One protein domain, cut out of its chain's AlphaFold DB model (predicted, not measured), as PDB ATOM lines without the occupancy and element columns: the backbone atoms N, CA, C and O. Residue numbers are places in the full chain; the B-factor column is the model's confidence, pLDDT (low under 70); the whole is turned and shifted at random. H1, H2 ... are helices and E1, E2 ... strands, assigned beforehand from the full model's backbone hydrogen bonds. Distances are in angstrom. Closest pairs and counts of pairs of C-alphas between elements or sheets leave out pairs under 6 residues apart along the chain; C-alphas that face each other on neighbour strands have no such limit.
ATOM      1  N   VAL A   3      10.679 -17.242 -26.356       96.44
ATOM      2  CA  VAL A   3       9.959 -18.506 -26.536       96.44
ATOM      3  C   VAL A   3      10.231 -18.945 -27.964       96.44
ATOM      4  O   VAL A   3       9.740 -18.322 -28.905       96.44
ATOM      5  N   ASP A   4      11.063 -19.966 -28.123       97.19
ATOM      6  CA  ASP A   4      11.458 -20.483 -29.433       97.19
ATOM      7  C   ASP A   4      10.382 -21.380 -30.025       97.19
ATOM      8  O   ASP A   4      10.168 -21.390 -31.239       97.19
ATOM      9  N   ARG A   5       9.666 -22.100 -29.159       97.56
ATOM     10  CA  ARG A   5       8.598 -23.001 -29.567       97.56
ATOM     11  C   ARG A   5       7.492 -23.038 -28.529       97.56
ATOM     12  O   ARG A   5       7.751 -23.169 -27.337       97.56
ATOM     13  N   PHE A   6       6.257 -22.989 -29.010       97.56
ATOM     14  CA  PHE A   6       5.059 -23.263 -28.231       97.56
ATOM     15  C   PHE A   6       4.124 -24.110 -29.094       97.56
ATOM     16  O   PHE A   6       3.630 -23.648 -30.122       97.56
ATOM     17  N   GLU A   7       3.916 -25.366 -28.712       97.88
ATOM     18  CA  GLU A   7       3.065 -26.303 -29.444       97.88
ATOM     19  C   GLU A   7       1.992 -26.888 -28.543       97.88
ATOM     20  O   GLU A   7       2.274 -27.349 -27.440       97.88
ATOM     21  N   ILE A   8       0.776 -26.950 -29.079       97.50
ATOM     22  CA  ILE A   8      -0.342 -27.687 -28.502       97.50
ATOM     23  C   ILE A   8      -0.698 -28.799 -29.485       97.50
ATOM     24  O   ILE A   8      -0.940 -28.534 -30.664       97.50
ATOM     25  N   LYS A   9      -0.713 -30.050 -29.020       97.12
ATOM     26  CA  LYS A   9      -1.034 -31.216 -29.853       97.12
ATOM     27  C   LYS A   9      -2.118 -32.054 -29.204       97.12
ATOM     28  O   LYS A   9      -1.944 -32.545 -28.094       97.12
ATOM     29  N   ARG A  10      -3.211 -32.265 -29.937       96.88
ATOM     30  CA  ARG A  10      -4.253 -33.229 -29.580       96.88
ATOM     31  C   ARG A  10      -3.788 -34.639 -29.947       96.88
ATOM     32  O   ARG A  10      -3.528 -34.907 -31.121       96.88
ATOM     33  N   GLY A  11      -3.687 -35.502 -28.948       94.06
ATOM     34  CA  GLY A  11      -3.496 -36.939 -29.081       94.06
ATOM     35  C   GLY A  11      -4.823 -37.701 -29.061       94.06
ATOM     36  O   GLY A  11      -5.899 -37.117 -29.188       94.06
ATOM     37  N   VAL A  12      -4.728 -39.022 -28.921       93.56
ATOM     38  CA  VAL A  12      -5.894 -39.917 -28.811       93.56
ATOM     39  C   VAL A  12      -6.546 -39.807 -27.428       93.56
ATOM     40  O   VAL A  12      -7.764 -39.877 -27.319       93.56
ATOM     41  N   THR A  13      -5.727 -39.625 -26.396       93.75
ATOM     42  CA  THR A  13      -6.087 -39.657 -24.970       93.75
ATOM     43  C   THR A  13      -6.265 -38.269 -24.364       93.75
ATOM     44  O   THR A  13      -7.107 -38.094 -23.495       93.75
ATOM     45  N   GLY A  14      -5.553 -37.257 -24.864       96.12
ATOM     46  CA  GLY A  14      -5.653 -35.894 -24.347       96.12
ATOM     47  C   GLY A  14      -4.909 -34.870 -25.199       96.12
ATOM     48  O   GLY A  14      -4.658 -35.078 -26.389       96.12
ATOM     49  N   VAL A  15      -4.569 -33.735 -24.596       97.38
ATOM     50  CA  VAL A  15      -3.815 -32.646 -25.230       97.38
ATOM     51  C   VAL A  15      -2.467 -32.487 -24.541       97.38
ATOM     52  O   VAL A  15      -2.406 -32.381 -23.326       97.38
ATOM     53  N   THR A  16      -1.385 -32.408 -25.309       97.00
ATOM     54  CA  THR A  16      -0.048 -32.105 -24.780       97.00
ATOM     55  C   THR A  16       0.359 -30.687 -25.130       97.00
ATOM     56  O   THR A  16       0.077 -30.202 -26.232       97.00
ATOM     57  N   VAL A  17       1.069 -30.038 -24.210       97.88
ATOM     58  CA  VAL A  17       1.743 -28.763 -24.450       97.88
ATOM     59  C   VAL A  17       3.248 -28.995 -24.448       97.88
ATOM     60  O   VAL A  17       3.767 -29.784 -23.660       97.88
ATOM     61  N   ARG A  18       3.957 -28.331 -25.359       97.94
ATOM     62  CA  ARG A  18       5.420 -28.333 -25.447       97.94
ATOM     63  C   ARG A  18       5.917 -26.909 -25.571       97.94
ATOM     64  O   ARG A  18       5.424 -26.162 -26.417       97.94
ATOM     65  N   VAL A  19       6.905 -26.561 -24.763       98.00
ATOM     66  CA  VAL A  19       7.504 -25.232 -24.742       98.00
ATOM     67  C   VAL A  19       9.018 -25.363 -24.760       98.00
ATOM     68  O   VAL A  19       9.593 -26.180 -24.042       98.00
ATOM     69  N   GLU A  20       9.658 -24.549 -25.587       98.31
ATOM     70  CA  GLU A  20      11.110 -24.422 -25.664       98.31
ATOM     71  C   GLU A  20      11.456 -22.936 -25.548       98.31
ATOM     72  O   GLU A  20      10.843 -22.097 -26.222       98.31
ATOM     73  N   VAL A  21      12.395 -22.604 -24.664       98.00
ATOM     74  CA  VAL A  21      12.834 -21.229 -24.419       98.00
ATOM     75  C   VAL A  21      14.350 -21.119 -24.413       98.00
ATOM     76  O   VAL A  21      15.043 -22.032 -23.958       98.00
ATOM     77  N   SER A  22      14.838 -19.955 -24.828       98.06
ATOM     78  CA  SER A  22      16.241 -19.565 -24.743       98.06
ATOM     79  C   SER A  22      16.424 -18.238 -24.010       98.06
ATOM     80  O   SER A  22      15.531 -17.376 -23.965       98.06
ATOM     81  N   THR A  23      17.601 -18.076 -23.416       97.88
ATOM     82  CA  THR A  23      18.032 -16.869 -22.710       97.88
ATOM     83  C   THR A  23      19.388 -16.397 -23.219       97.88
ATOM     84  O   THR A  23      20.204 -17.185 -23.692       97.88
ATOM     85  N   GLU A  24      19.640 -15.095 -23.108       96.88
ATOM     86  CA  GLU A  24      20.911 -14.476 -23.526       96.88
ATOM     87  C   GLU A  24      22.053 -14.769 -22.546       96.88
ATOM     88  O   GLU A  24      23.229 -14.739 -22.900       96.88
ATOM     89  N   VAL A  25      21.698 -15.078 -21.302       97.25
ATOM     90  CA  VAL A  25      22.624 -15.384 -20.213       97.25
ATOM     91  C   VAL A  25      22.248 -16.704 -19.564       97.25
ATOM     92  O   VAL A  25      21.094 -17.138 -19.625       97.25
ATOM     93  N   LYS A  26      23.222 -17.345 -18.915       97.06
ATOM     94  CA  LYS A  26      22.974 -18.567 -18.151       97.06
ATOM     95  C   LYS A  26      22.096 -18.246 -16.940       97.06
ATOM     96  O   LYS A  26      22.500 -17.483 -16.068       97.06
ATOM     97  N   VAL A  27      20.924 -18.864 -16.878       95.56
ATOM     98  CA  VAL A  27      19.937 -18.742 -15.799       95.56
ATOM     99  C   VAL A  27      19.953 -19.998 -14.940       95.56
ATOM    100  O   VAL A  27      20.152 -21.091 -15.453       95.56
ATOM    101  N   LYS A  28      19.717 -19.870 -13.634       95.06
ATOM    102  CA  LYS A  28      19.473 -20.999 -12.731       95.06
ATOM    103  C   LYS A  28      18.264 -20.677 -11.852       95.06
ATOM    104  O   LYS A  28      18.139 -19.544 -11.382       95.06
ATOM    105  N   PHE A  29      17.367 -21.641 -11.668       91.44
ATOM    106  CA  PHE A  29      16.278 -21.502 -10.702       91.44
ATOM    107  C   PHE A  29      16.798 -21.763  -9.287       91.44
ATOM    108  O   PHE A  29      17.661 -22.617  -9.107       91.44
ATOM    109  N   ASP A  30      16.266 -21.047  -8.291       79.19
ATOM    110  CA  ASP A  30      16.589 -21.342  -6.888       79.19
ATOM    111  C   ASP A  30      15.746 -22.519  -6.377       79.19
ATOM    112  O   ASP A  30      16.309 -23.448  -5.818       79.19
ATOM    113  N   VAL A  31      14.421 -22.485  -6.593       66.25
ATOM    114  CA  VAL A  31      13.443 -23.579  -6.403       66.25
ATOM    115  C   VAL A  31      12.178 -23.215  -7.204       66.25
ATOM    116  O   VAL A  31      11.660 -22.108  -7.037       66.25
ATOM    117  N   LEU A  32      11.648 -24.106  -8.050       68.50
ATOM    118  CA  LEU A  32      10.301 -23.945  -8.625       68.50
ATOM    119  C   LEU A  32       9.263 -24.522  -7.653       68.50
ATOM    120  O   LEU A  32       9.293 -25.707  -7.343       68.50
ATOM    121  N   VAL A  33       8.347 -23.685  -7.156       57.84
ATOM    122  CA  VAL A  33       7.429 -24.062  -6.061       57.84
ATOM    123  C   VAL A  33       6.223 -24.885  -6.542       57.84
ATOM    124  O   VAL A  33       5.600 -25.567  -5.738       57.84
ATOM    125  N   HIS A  34       5.914 -24.901  -7.842       60.91
ATOM    126  CA  HIS A  34       4.724 -25.575  -8.374       60.91
ATOM    127  C   HIS A  34       5.007 -26.189  -9.745       60.91
ATOM    128  O   HIS A  34       5.079 -25.482 -10.750       60.91
ATOM    129  N   ARG A  35       5.223 -27.506  -9.749       75.81
ATOM    130  CA  ARG A  35       5.457 -28.319 -10.943       75.81
ATOM    131  C   ARG A  35       4.795 -29.686 -10.755       75.81
ATOM    132  O   ARG A  35       5.472 -30.685 -10.521       75.81
ATOM    133  N   GLU A  36       3.473 -29.708 -10.783       85.06
ATOM    134  CA  GLU A  36       2.674 -30.925 -10.642       85.06
ATOM    135  C   GLU A  36       2.535 -31.664 -11.974       85.06
ATOM    136  O   GLU A  36       2.533 -32.895 -11.990       85.06
ATOM    137  N   ILE A  37       2.446 -30.936 -13.095       92.81
ATOM    138  CA  ILE A  37       2.188 -31.553 -14.405       92.81
ATOM    139  C   ILE A  37       3.202 -31.185 -15.484       92.81
ATOM    140  O   ILE A  37       3.310 -31.893 -16.485       92.81
ATOM    141  N   VAL A  38       3.965 -30.107 -15.323       93.44
ATOM    142  CA  VAL A  38       5.051 -29.794 -16.256       93.44
ATOM    143  C   VAL A  38       6.276 -30.662 -15.957       93.44
ATOM    144  O   VAL A  38       6.703 -30.784 -14.823       93.44
ATOM    145  N   VAL A  39       6.894 -31.242 -16.979       94.19
ATOM    146  CA  VAL A  39       8.146 -32.002 -16.854       94.19
ATOM    147  C   VAL A  39       9.133 -31.580 -17.931       94.19
ATOM    148  O   VAL A  39       8.752 -31.057 -18.983       94.19
ATOM    149  N   GLY A  40      10.413 -31.819 -17.691       94.50
ATOM    150  CA  GLY A  40      11.473 -31.658 -18.666       94.50
ATOM    151  C   GLY A  40      11.241 -32.534 -19.895       94.50
ATOM    152  O   GLY A  40      10.540 -33.554 -19.884       94.50
ATOM    153  N   PHE A  41      11.826 -32.133 -21.020       95.31
ATOM    154  CA  PHE A  41      11.804 -32.982 -22.211       95.31
ATOM    155  C   PHE A  41      12.606 -34.272 -22.021       95.31
ATOM    156  O   PHE A  41      12.199 -35.317 -22.545       95.31
ATOM    157  N   ASN A  42      13.716 -34.169 -21.293       95.19
ATOM    158  CA  ASN A  42      14.655 -35.222 -20.937       95.19
ATOM    159  C   ASN A  42      15.174 -35.004 -19.498       95.19
ATOM    160  O   ASN A  42      14.812 -34.026 -18.848       95.19
ATOM    161  N   TYR A  43      16.052 -35.901 -19.039       93.88
ATOM    162  CA  TYR A  43      16.659 -35.842 -17.706       93.88
ATOM    163  C   TYR A  43      17.373 -34.510 -17.423       93.88
ATOM    164  O   TYR A  43      17.200 -33.932 -16.355       93.88
ATOM    165  N   ASP A  44      18.127 -33.984 -18.390       95.94
ATOM    166  CA  ASP A  44      18.851 -32.719 -18.215       95.94
ATOM    167  C   ASP A  44      17.888 -31.535 -18.065       95.94
ATOM    168  O   ASP A  44      18.089 -30.654 -17.233       95.94
ATOM    169  N   ASP A  45      16.813 -31.512 -18.854       96.19
ATOM    170  CA  ASP A  45      15.795 -30.472 -18.778       96.19
ATOM    171  C   ASP A  45      14.997 -30.541 -17.464       96.19
ATOM    172  O   ASP A  45      14.636 -29.496 -16.921       96.19
ATOM    173  N   ASP A  46      14.796 -31.734 -16.896       94.00
ATOM    174  CA  ASP A  46      14.217 -31.887 -15.554       94.00
ATOM    175  C   ASP A  46      15.127 -31.313 -14.466       94.00
ATOM    176  O   ASP A  46      14.660 -30.535 -13.631       94.00
ATOM    177  N   ARG A  47      16.431 -31.596 -14.527       93.88
ATOM    178  CA  ARG A  47      17.416 -31.061 -13.570       93.88
ATOM    179  C   ARG A  47      17.538 -29.542 -13.636       93.88
ATOM    180  O   ARG A  47      17.734 -28.882 -12.614       93.88
ATOM    181  N   LYS A  48      17.389 -28.956 -14.829       95.00
ATOM    182  CA  LYS A  48      17.294 -27.497 -14.998       95.00
ATOM    183  C   LYS A  48      16.046 -26.935 -14.323       95.00
ATOM    184  O   LYS A  48      16.158 -25.942 -13.611       95.00
ATOM    185  N   LEU A  49      14.875 -27.553 -14.525       93.31
ATOM    186  CA  LEU A  49      13.618 -27.151 -13.871       93.31
ATOM    187  C   LEU A  49      13.701 -27.279 -12.345       93.31
ATOM    188  O   LEU A  49      13.187 -26.429 -11.626       93.31
ATOM    189  N   GLU A  50      14.389 -28.299 -11.846       91.56
ATOM    190  CA  GLU A  50      14.615 -28.519 -10.411       91.56
ATOM    191  C   GLU A  50      15.622 -27.537  -9.803       91.56
ATOM    192  O   GLU A  50      15.795 -27.495  -8.588       91.56
ATOM    193  N   GLY A  51      16.267 -26.706 -10.629       93.00
ATOM    194  CA  GLY A  51      17.272 -25.759 -10.165       93.00
ATOM    195  C   GLY A  51      18.584 -26.432  -9.772       93.00
ATOM    196  O   GLY A  51      19.403 -25.825  -9.087       93.00
ATOM    197  N   GLU A  52      18.845 -27.665 -10.206       92.62
ATOM    198  CA  GLU A  52      20.147 -28.304  -9.997       92.62
ATOM    199  C   GLU A  52      21.205 -27.678 -10.913       92.62
ATOM    200  O   GLU A  52      22.329 -27.372 -10.491       92.62
ATOM    201  N   GLU A  53      20.811 -27.397 -12.155       93.25
ATOM    202  CA  GLU A  53      21.684 -26.896 -13.210       93.25
ATOM    203  C   GLU A  53      21.212 -25.557 -13.777       93.25
ATOM    204  O   GLU A  53      20.023 -25.251 -13.833       93.25
ATOM    205  N   GLY A  54      22.176 -24.741 -14.206       95.56
ATOM    206  CA  GLY A  54      21.883 -23.526 -14.957       95.56
ATOM    207  C   GLY A  54      21.841 -23.790 -16.461       95.56
ATOM    208  O   GLY A  54      22.537 -24.675 -16.953       95.56
ATOM    209  N   PHE A  55      21.098 -22.977 -17.202       97.00
ATOM    210  CA  PHE A  55      20.794 -23.188 -18.610       97.00
ATOM    211  C   PHE A  55      20.754 -21.886 -19.411       97.00
ATOM    212  O   PHE A  55      20.476 -20.817 -18.875       97.00
ATOM    213  N   THR A  56      21.015 -21.997 -20.711       97.88
ATOM    214  CA  THR A  56      20.656 -20.994 -21.731       97.88
ATOM    215  C   THR A  56      19.487 -21.461 -22.594       97.88
ATOM    216  O   THR A  56      18.881 -20.664 -23.295       97.88
ATOM    217  N   GLU A  57      19.160 -22.755 -22.525       97.88
ATOM    218  CA  GLU A  57      18.053 -23.396 -23.225       97.88
ATOM    219  C   GLU A  57      17.317 -24.330 -22.267       97.88
ATOM    220  O   GLU A  57      17.938 -25.153 -21.580       97.88
ATOM    221  N   LEU A  58      15.993 -24.226 -22.253       97.31
ATOM    222  CA  LEU A  58      15.122 -25.038 -21.418       97.31
ATOM    223  C   LEU A  58      13.918 -25.512 -22.230       97.31
ATOM    224  O   LEU A  58      13.240 -24.719 -22.884       97.31
ATOM    225  N   ARG A  59      13.632 -26.815 -22.156       98.06
ATOM    226  CA  ARG A  59      12.506 -27.434 -22.860       98.06
ATOM    227  C   ARG A  59      11.660 -28.232 -21.890       98.06
ATOM    228  O   ARG A  59      12.166 -29.105 -21.190       98.06
ATOM    229  N   PHE A  60      10.360 -27.984 -21.891       96.44
ATOM    230  CA  PHE A  60       9.426 -28.676 -21.012       96.44
ATOM    231  C   PHE A  60       8.107 -28.980 -21.711       96.44
ATOM    232  O   PHE A  60       7.724 -28.353 -22.703       96.44
ATOM    233  N   LYS A  61       7.427 -30.002 -21.215       97.00
ATOM    234  CA  LYS A  61       6.195 -30.543 -21.778       97.00
ATOM    235  C   LYS A  61       5.231 -30.933 -20.668       97.00
ATOM    236  O   LYS A  61       5.623 -31.031 -19.510       97.00
ATOM    237  N   THR A  62       3.994 -31.212 -21.040       96.12
ATOM    238  CA  THR A  62       3.016 -31.851 -20.155       96.12
ATOM    239  C   THR A  62       2.782 -33.308 -20.553       96.12
ATOM    240  O   THR A  62       3.044 -33.672 -21.709       96.12
ATOM    241  N   PRO A  63       2.250 -34.145 -19.643       93.94
ATOM    242  CA  PRO A  63       1.541 -35.358 -20.030       93.94
ATOM    243  C   PRO A  63       0.275 -35.007 -20.838       93.94
ATOM    244  O   PRO A  63      -0.012 -33.832 -21.103       93.94
ATOM    245  N   ASP A  64      -0.469 -36.034 -21.245       96.75
ATOM    246  CA  ASP A  64      -1.786 -35.856 -21.854       96.75
ATOM    247  C   ASP A  64      -2.745 -35.212 -20.843       96.75
ATOM    248  O   ASP A  64      -2.988 -35.750 -19.764       96.75
ATOM    249  N   LEU A  65      -3.269 -34.039 -21.194       96.88
ATOM    250  CA  LEU A  65      -4.284 -33.323 -20.429       96.88
ATOM    251  C   LEU A  65      -5.663 -33.767 -20.929       96.88
ATOM    252  O   LEU A  65      -5.990 -33.585 -22.106       96.88
ATOM    253  N   GLU A  66      -6.454 -34.354 -20.044       97.31
ATOM    254  CA  GLU A  66      -7.743 -34.992 -20.333       97.31
ATOM    255  C   GLU A  66      -8.938 -34.138 -19.875       97.31
ATOM    256  O   GLU A  66     -10.074 -34.389 -20.279       97.31
ATOM    257  N   SER A  67      -8.698 -33.104 -19.060       97.12
ATOM    258  CA  SER A  67      -9.737 -32.214 -18.535       97.12
ATOM    259  C   SER A  67      -9.386 -30.729 -18.657       97.12
ATOM    260  O   SER A  67      -8.228 -30.342 -18.840       97.12
ATOM    261  N   LEU A  68     -10.412 -29.879 -18.537       96.81
ATOM    262  CA  LEU A  68     -10.232 -28.428 -18.492       96.81
ATOM    263  C   LEU A  68      -9.430 -28.003 -17.254       96.81
ATOM    264  O   LEU A  68      -8.512 -27.204 -17.391       96.81
ATOM    265  N   ASP A  69      -9.697 -28.600 -16.092       97.06
ATOM    266  CA  ASP A  69      -8.977 -28.299 -14.846       97.06
ATOM    267  C   ASP A  69      -7.463 -28.541 -14.990       97.06
ATOM    268  O   ASP A  69      -6.644 -27.713 -14.592       97.06
ATOM    269  N   GLN A  70      -7.070 -29.646 -15.640       95.62
ATOM    270  CA  GLN A  70      -5.664 -29.929 -15.948       95.62
ATOM    271  C   GLN A  70      -5.070 -28.904 -16.925       95.62
ATOM    272  O   GLN A  70      -3.908 -28.519 -16.794       95.62
ATOM    273  N   ALA A  71      -5.853 -28.440 -17.903       96.06
ATOM    274  CA  ALA A  71      -5.423 -27.409 -18.844       96.06
ATOM    275  C   ALA A  71      -5.252 -26.033 -18.175       96.06
ATOM    276  O   ALA A  71      -4.317 -25.299 -18.510       96.06
ATOM    277  N   GLU A  72      -6.104 -25.689 -17.213       96.56
ATOM    278  CA  GLU A  72      -5.986 -24.460 -16.426       96.56
ATOM    279  C   GLU A  72      -4.752 -24.490 -15.522       96.56
ATOM    280  O   GLU A  72      -3.958 -23.543 -15.542       96.56
ATOM    281  N   LEU A  73      -4.527 -25.603 -14.812       94.69
ATOM    282  CA  LEU A  73      -3.311 -25.816 -14.021       94.69
ATOM    283  C   LEU A  73      -2.054 -25.731 -14.901       94.69
ATOM    284  O   LEU A  73      -1.104 -25.029 -14.560       94.69
ATOM    285  N   CYS A  74      -2.085 -26.353 -16.082       94.75
ATOM    286  CA  CYS A  74      -0.993 -26.316 -17.060       94.75
ATOM    287  C   CYS A  74      -0.652 -24.876 -17.435       94.75
ATOM    288  O   CYS A  74       0.507 -24.460 -17.400       94.75
ATOM    289  N   ALA A  75      -1.674 -24.086 -17.762       95.69
ATOM    290  CA  ALA A  75      -1.487 -22.696 -18.132       95.69
ATOM    291  C   ALA A  75      -0.877 -21.871 -16.988       95.69
ATOM    292  O   ALA A  75      -0.061 -20.986 -17.260       95.69
ATOM    293  N   LEU A  76      -1.249 -22.140 -15.733       95.06
ATOM    294  CA  LEU A  76      -0.671 -21.479 -14.560       95.06
ATOM    295  C   LEU A  76       0.807 -21.845 -14.377       95.06
ATOM    296  O   LEU A  76       1.637 -20.939 -14.277       95.06
ATOM    297  N   GLU A  77       1.148 -23.134 -14.406       94.44
ATOM    298  CA  GLU A  77       2.529 -23.604 -14.231       94.44
ATOM    299  C   GLU A  77       3.453 -23.090 -15.335       94.44
ATOM    300  O   GLU A  77       4.509 -22.521 -15.054       94.44
ATOM    301  N   ILE A  78       3.033 -23.195 -16.599       95.00
ATOM    302  CA  ILE A  78       3.824 -22.703 -17.732       95.00
ATOM    303  C   ILE A  78       4.055 -21.192 -17.606       95.00
ATOM    304  O   ILE A  78       5.179 -20.723 -17.793       95.00
ATOM    305  N   LYS A  79       3.024 -20.411 -17.257       94.81
ATOM    306  CA  LYS A  79       3.177 -18.960 -17.049       94.81
ATOM    307  C   LYS A  79       4.134 -18.650 -15.901       94.81
ATOM    308  O   LYS A  79       4.940 -17.730 -16.044       94.81
ATOM    309  N   ALA A  80       4.064 -19.396 -14.800       93.38
ATOM    310  CA  ALA A  80       4.956 -19.224 -13.659       93.38
ATOM    311  C   ALA A  80       6.416 -19.505 -14.043       93.38
ATOM    312  O   ALA A  80       7.286 -18.680 -13.760       93.38
ATOM    313  N   ILE A  81       6.672 -20.597 -14.772       94.06
ATOM    314  CA  ILE A  81       8.008 -20.942 -15.280       94.06
ATOM    315  C   ILE A  81       8.537 -19.823 -16.182       94.06
ATOM    316  O   ILE A  81       9.630 -19.311 -15.952       94.06
ATOM    317  N   LEU A  82       7.757 -19.381 -17.174       95.31
ATOM    318  CA  LEU A  82       8.176 -18.321 -18.098       95.31
ATOM    319  C   LEU A  82       8.441 -16.987 -17.384       95.31
ATOM    320  O   LEU A  82       9.405 -16.286 -17.702       95.31
ATOM    321  N   ALA A  83       7.599 -16.626 -16.413       94.56
ATOM    322  CA  ALA A  83       7.789 -15.423 -15.612       94.56
ATOM    323  C   ALA A  83       9.078 -15.498 -14.784       94.56
ATOM    324  O   ALA A  83       9.819 -14.512 -14.719       94.56
ATOM    325  N   GLU A  84       9.375 -16.661 -14.206       94.75
ATOM    326  CA  GLU A  84      10.587 -16.880 -13.424       94.75
ATOM    327  C   GLU A  84      11.844 -16.849 -14.302       94.75
ATOM    328  O   GLU A  84      12.793 -16.145 -13.958       94.75
ATOM    329  N   VAL A  85      11.840 -17.505 -15.471       95.38
ATOM    330  CA  VAL A  85      12.949 -17.428 -16.445       95.38
ATOM    331  C   VAL A  85      13.239 -15.970 -16.796       95.38
ATOM    332  O   VAL A  85      14.375 -15.509 -16.666       95.38
ATOM    333  N   LYS A  86      12.200 -15.214 -17.170       96.12
ATOM    334  CA  LYS A  86      12.327 -13.797 -17.525       96.12
ATOM    335  C   LYS A  86      12.856 -12.954 -16.363       96.12
ATOM    336  O   LYS A  86      13.646 -12.033 -16.574       96.12
ATOM    337  N   ARG A  87      12.415 -13.233 -15.133       95.69
ATOM    338  CA  ARG A  87      12.885 -12.532 -13.931       95.69
ATOM    339  C   ARG A  87      14.369 -12.797 -13.688       95.69
ATOM    340  O   ARG A  87      15.108 -11.846 -13.447       95.69
ATOM    341  N   ARG A  88      14.791 -14.060 -13.757       95.62
ATOM    342  CA  ARG A  88      16.179 -14.478 -13.521       95.62
ATOM    343  C   ARG A  88      17.137 -13.926 -14.553       95.62
ATOM    344  O   ARG A  88      18.173 -13.385 -14.190       95.62
ATOM    345  N   GLU A  89      16.769 -14.021 -15.821       97.12
ATOM    346  CA  GLU A  89      17.587 -13.489 -16.903       97.12
ATOM    347  C   GLU A  89      17.799 -11.982 -16.752       97.12
ATOM    348  O   GLU A  89      18.923 -11.509 -16.884       97.12
ATOM    349  N   ARG A  90      16.751 -11.225 -16.393       97.25
ATOM    350  CA  ARG A  90      16.882  -9.788 -16.123       97.25
ATOM    351  C   ARG A  90      17.882  -9.508 -14.998       97.25
ATOM    352  O   ARG A  90      18.717  -8.626 -15.152       97.25
ATOM    353  N   ILE A  91      17.810 -10.255 -13.896       96.38
ATOM    354  CA  ILE A  91      18.738 -10.106 -12.763       96.38
ATOM    355  C   ILE A  91      20.183 -10.372 -13.206       96.38
ATOM    356  O   ILE A  91      21.083  -9.601 -12.875       96.38
ATOM    357  N   GLU A  92      20.412 -11.433 -13.980       96.69
ATOM    358  CA  GLU A  92      21.753 -11.768 -14.466       96.69
ATOM    359  C   GLU A  92      22.279 -10.754 -15.489       96.69
ATOM    360  O   GLU A  92      23.443 -10.368 -15.415       96.69
ATOM    361  N   LEU A  93      21.434 -10.251 -16.391       97.31
ATOM    362  CA  LEU A  93      21.802  -9.173 -17.314       97.31
ATOM    363  C   LEU A  93      22.160  -7.881 -16.567       97.31
ATOM    364  O   LEU A  93      23.161  -7.244 -16.888       97.31
ATOM    365  N   GLU A  94      21.397  -7.508 -15.536       97.69
ATOM    366  CA  GLU A  94      21.721  -6.360 -14.678       97.69
ATOM    367  C   GLU A  94      23.060  -6.551 -13.953       97.69
ATOM    368  O   GLU A  94      23.835  -5.600 -13.822       97.69
ATOM    369  N   ARG A  95      23.365  -7.776 -13.506       97.31
ATOM    370  CA  ARG A  95      24.665  -8.112 -12.913       97.31
ATOM    371  C   ARG A  95      25.796  -7.959 -13.929       97.31
ATOM    372  O   ARG A  95      26.801  -7.335 -13.602       97.31
ATOM    373  N   LEU A  96      25.639  -8.496 -15.140       96.88
ATOM    374  CA  LEU A  96      26.651  -8.386 -16.196       96.88
ATOM    375  C   LEU A  96      26.872  -6.943 -16.635       96.88
ATOM    376  O   LEU A  96      28.016  -6.548 -16.823       96.88
ATOM    377  N   ARG A  97      25.814  -6.133 -16.712       97.31
ATOM    378  CA  ARG A  97      25.935  -4.707 -17.024       97.31
ATOM    379  C   ARG A  97      26.814  -3.971 -16.011       97.31
ATOM    380  O   ARG A  97      27.671  -3.201 -16.410       97.31
ATOM    381  N   LYS A  98      26.662  -4.251 -14.712       97.50
ATOM    382  CA  LYS A  98      27.536  -3.664 -13.677       97.50
ATOM    383  C   LYS A  98      28.999  -4.077 -13.843       97.50
ATOM    384  O   LYS A  98      29.887  -3.277 -13.585       97.50
ATOM    385  N   VAL A  99      29.243  -5.324 -14.253       96.88
ATOM    386  CA  VAL A  99      30.600  -5.809 -14.553       96.88
ATOM    387  C   VAL A  99      31.168  -5.084 -15.773       96.88
ATOM    388  O   VAL A  99      32.320  -4.670 -15.748       96.88
ATOM    389  N   GLU A 100      30.366  -4.912 -16.821       96.25
ATOM    390  CA  GLU A 100      30.762  -4.182 -18.023       96.25
ATOM    391  C   GLU A 100      31.076  -2.714 -17.721       96.25
ATOM    392  O   GLU A 100      32.120  -2.226 -18.141       96.25
ATOM    393  N   ASP A 101      30.214  -2.033 -16.964       96.69
ATOM    394  CA  ASP A 101      30.412  -0.637 -16.575       96.69
ATOM    395  C   ASP A 101      31.703  -0.481 -15.748       96.69
ATOM    396  O   ASP A 101      32.525   0.372 -16.074       96.69
ATOM    397  N   TYR A 102      31.954  -1.378 -14.783       96.81
ATOM    398  CA  TYR A 102      33.212  -1.406 -14.024       96.81
ATOM    399  C   TYR A 102      34.437  -1.568 -14.934       96.81
ATOM    400  O   TYR A 102      35.399  -0.815 -14.830       96.81
ATOM    401  N   LEU A 103      34.409  -2.528 -15.863       96.44
ATOM    402  CA  LEU A 103      35.527  -2.736 -16.784       96.44
ATOM    403  C   LEU A 103      35.740  -1.528 -17.704       96.44
ATOM    404  O   LEU A 103      36.884  -1.170 -17.968       96.44
ATOM    405  N   ARG A 104      34.674  -0.883 -18.191       94.56
ATOM    406  CA  ARG A 104      34.818   0.330 -19.008       94.56
ATOM    407  C   ARG A 104      35.495   1.452 -18.228       94.56
ATOM    408  O   ARG A 104      36.402   2.061 -18.779       94.56
ATOM    409  N   GLU A 105      35.100   1.682 -16.976       94.00
ATOM    410  CA  GLU A 105      35.723   2.694 -16.109       94.00
ATOM    411  C   GLU A 105      37.219   2.417 -15.890       94.00
ATOM    412  O   GLU A 105      38.045   3.315 -16.042       94.00
ATOM    413  N   GLU A 106      37.597   1.167 -15.606       94.94
ATOM    414  CA  GLU A 106      39.001   0.795 -15.366       94.94
ATOM    415  C   GLU A 106      39.895   0.949 -16.613       94.94
ATOM    416  O   GLU A 106      41.091   1.230 -16.495       94.94
ATOM    417  N   PHE A 107      39.338   0.773 -17.816       93.19
ATOM    418  CA  PHE A 107      40.099   0.800 -19.072       93.19
ATOM    419  C   PHE A 107      39.908   2.071 -19.917       93.19
ATOM    420  O   PHE A 107      40.564   2.194 -20.953       93.19
ATOM    421  N   GLU A 108      39.088   3.036 -19.487       85.50
ATOM    422  CA  GLU A 108      38.753   4.257 -20.247       85.50
ATOM    423  C   GLU A 108      39.999   5.036 -20.709       85.50
ATOM    424  O   GLU A 108      40.061   5.507 -21.841       85.50
TER     425      GLU A 108
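What this domain is: This is residues 3 to 108 of the 113 residues of an uncharacterized protein of Thermococci archaeon (UniProt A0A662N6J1). A narrow antiparallel sheet of three strands, order E1, E2, E3, has the very long helix H2 along one face and the short helix H1 over the other; residues 97 to 108 stick out past the sheet. The printed part has 106 residues, with E1, E2, H1, E3, H2 in chain order, class mixed. It is a loose rod, 63 by 23 by 23 A, radius of gyration of the C-alphas 16.8 A.

Where its parts are: Find E1, residues 3 to 10, from C-alpha 3 at (9.959, -18.506, -26.536). E2, residues 15 to 27, spans 29.1 A and bends by 109 degrees at residue 24; E3 is residues 55 to 61, 16.7 A. H1 is residues 43 to 49, 10.0 A. H2, residues 68 to 107, runs 58.2 A to C-alpha 107 at (40.099, 0.800, -19.072).

How they stand to each other: Look first at the hairpin E1 and E2, where N 7 and O 18 are 2.9 A apart, within hydrogen-bond range. Across E2 and E3, N 21 and O 58 are 2.9 A apart, also within range. H2 is on the sheet, along E2 at 7 degrees on the local plane; the closest C-alphas, of Val 27 and Glu 89, are 5.9 A apart. On the opposite face H1 touches E3, closest at the C-alphas of Asp 45 and Arg 59, 6.1 A. In H1 and H2 every O i to N i+4 pair is within hydrogen-bond range.

The domain as a whole: The C-alphas of Val 12 and Glu 108, the two farthest apart, are 63.4 A apart. The printed part has no cut; the link E2 to H1 is long, and residues 31 to 34 in it have pLDDT under 70.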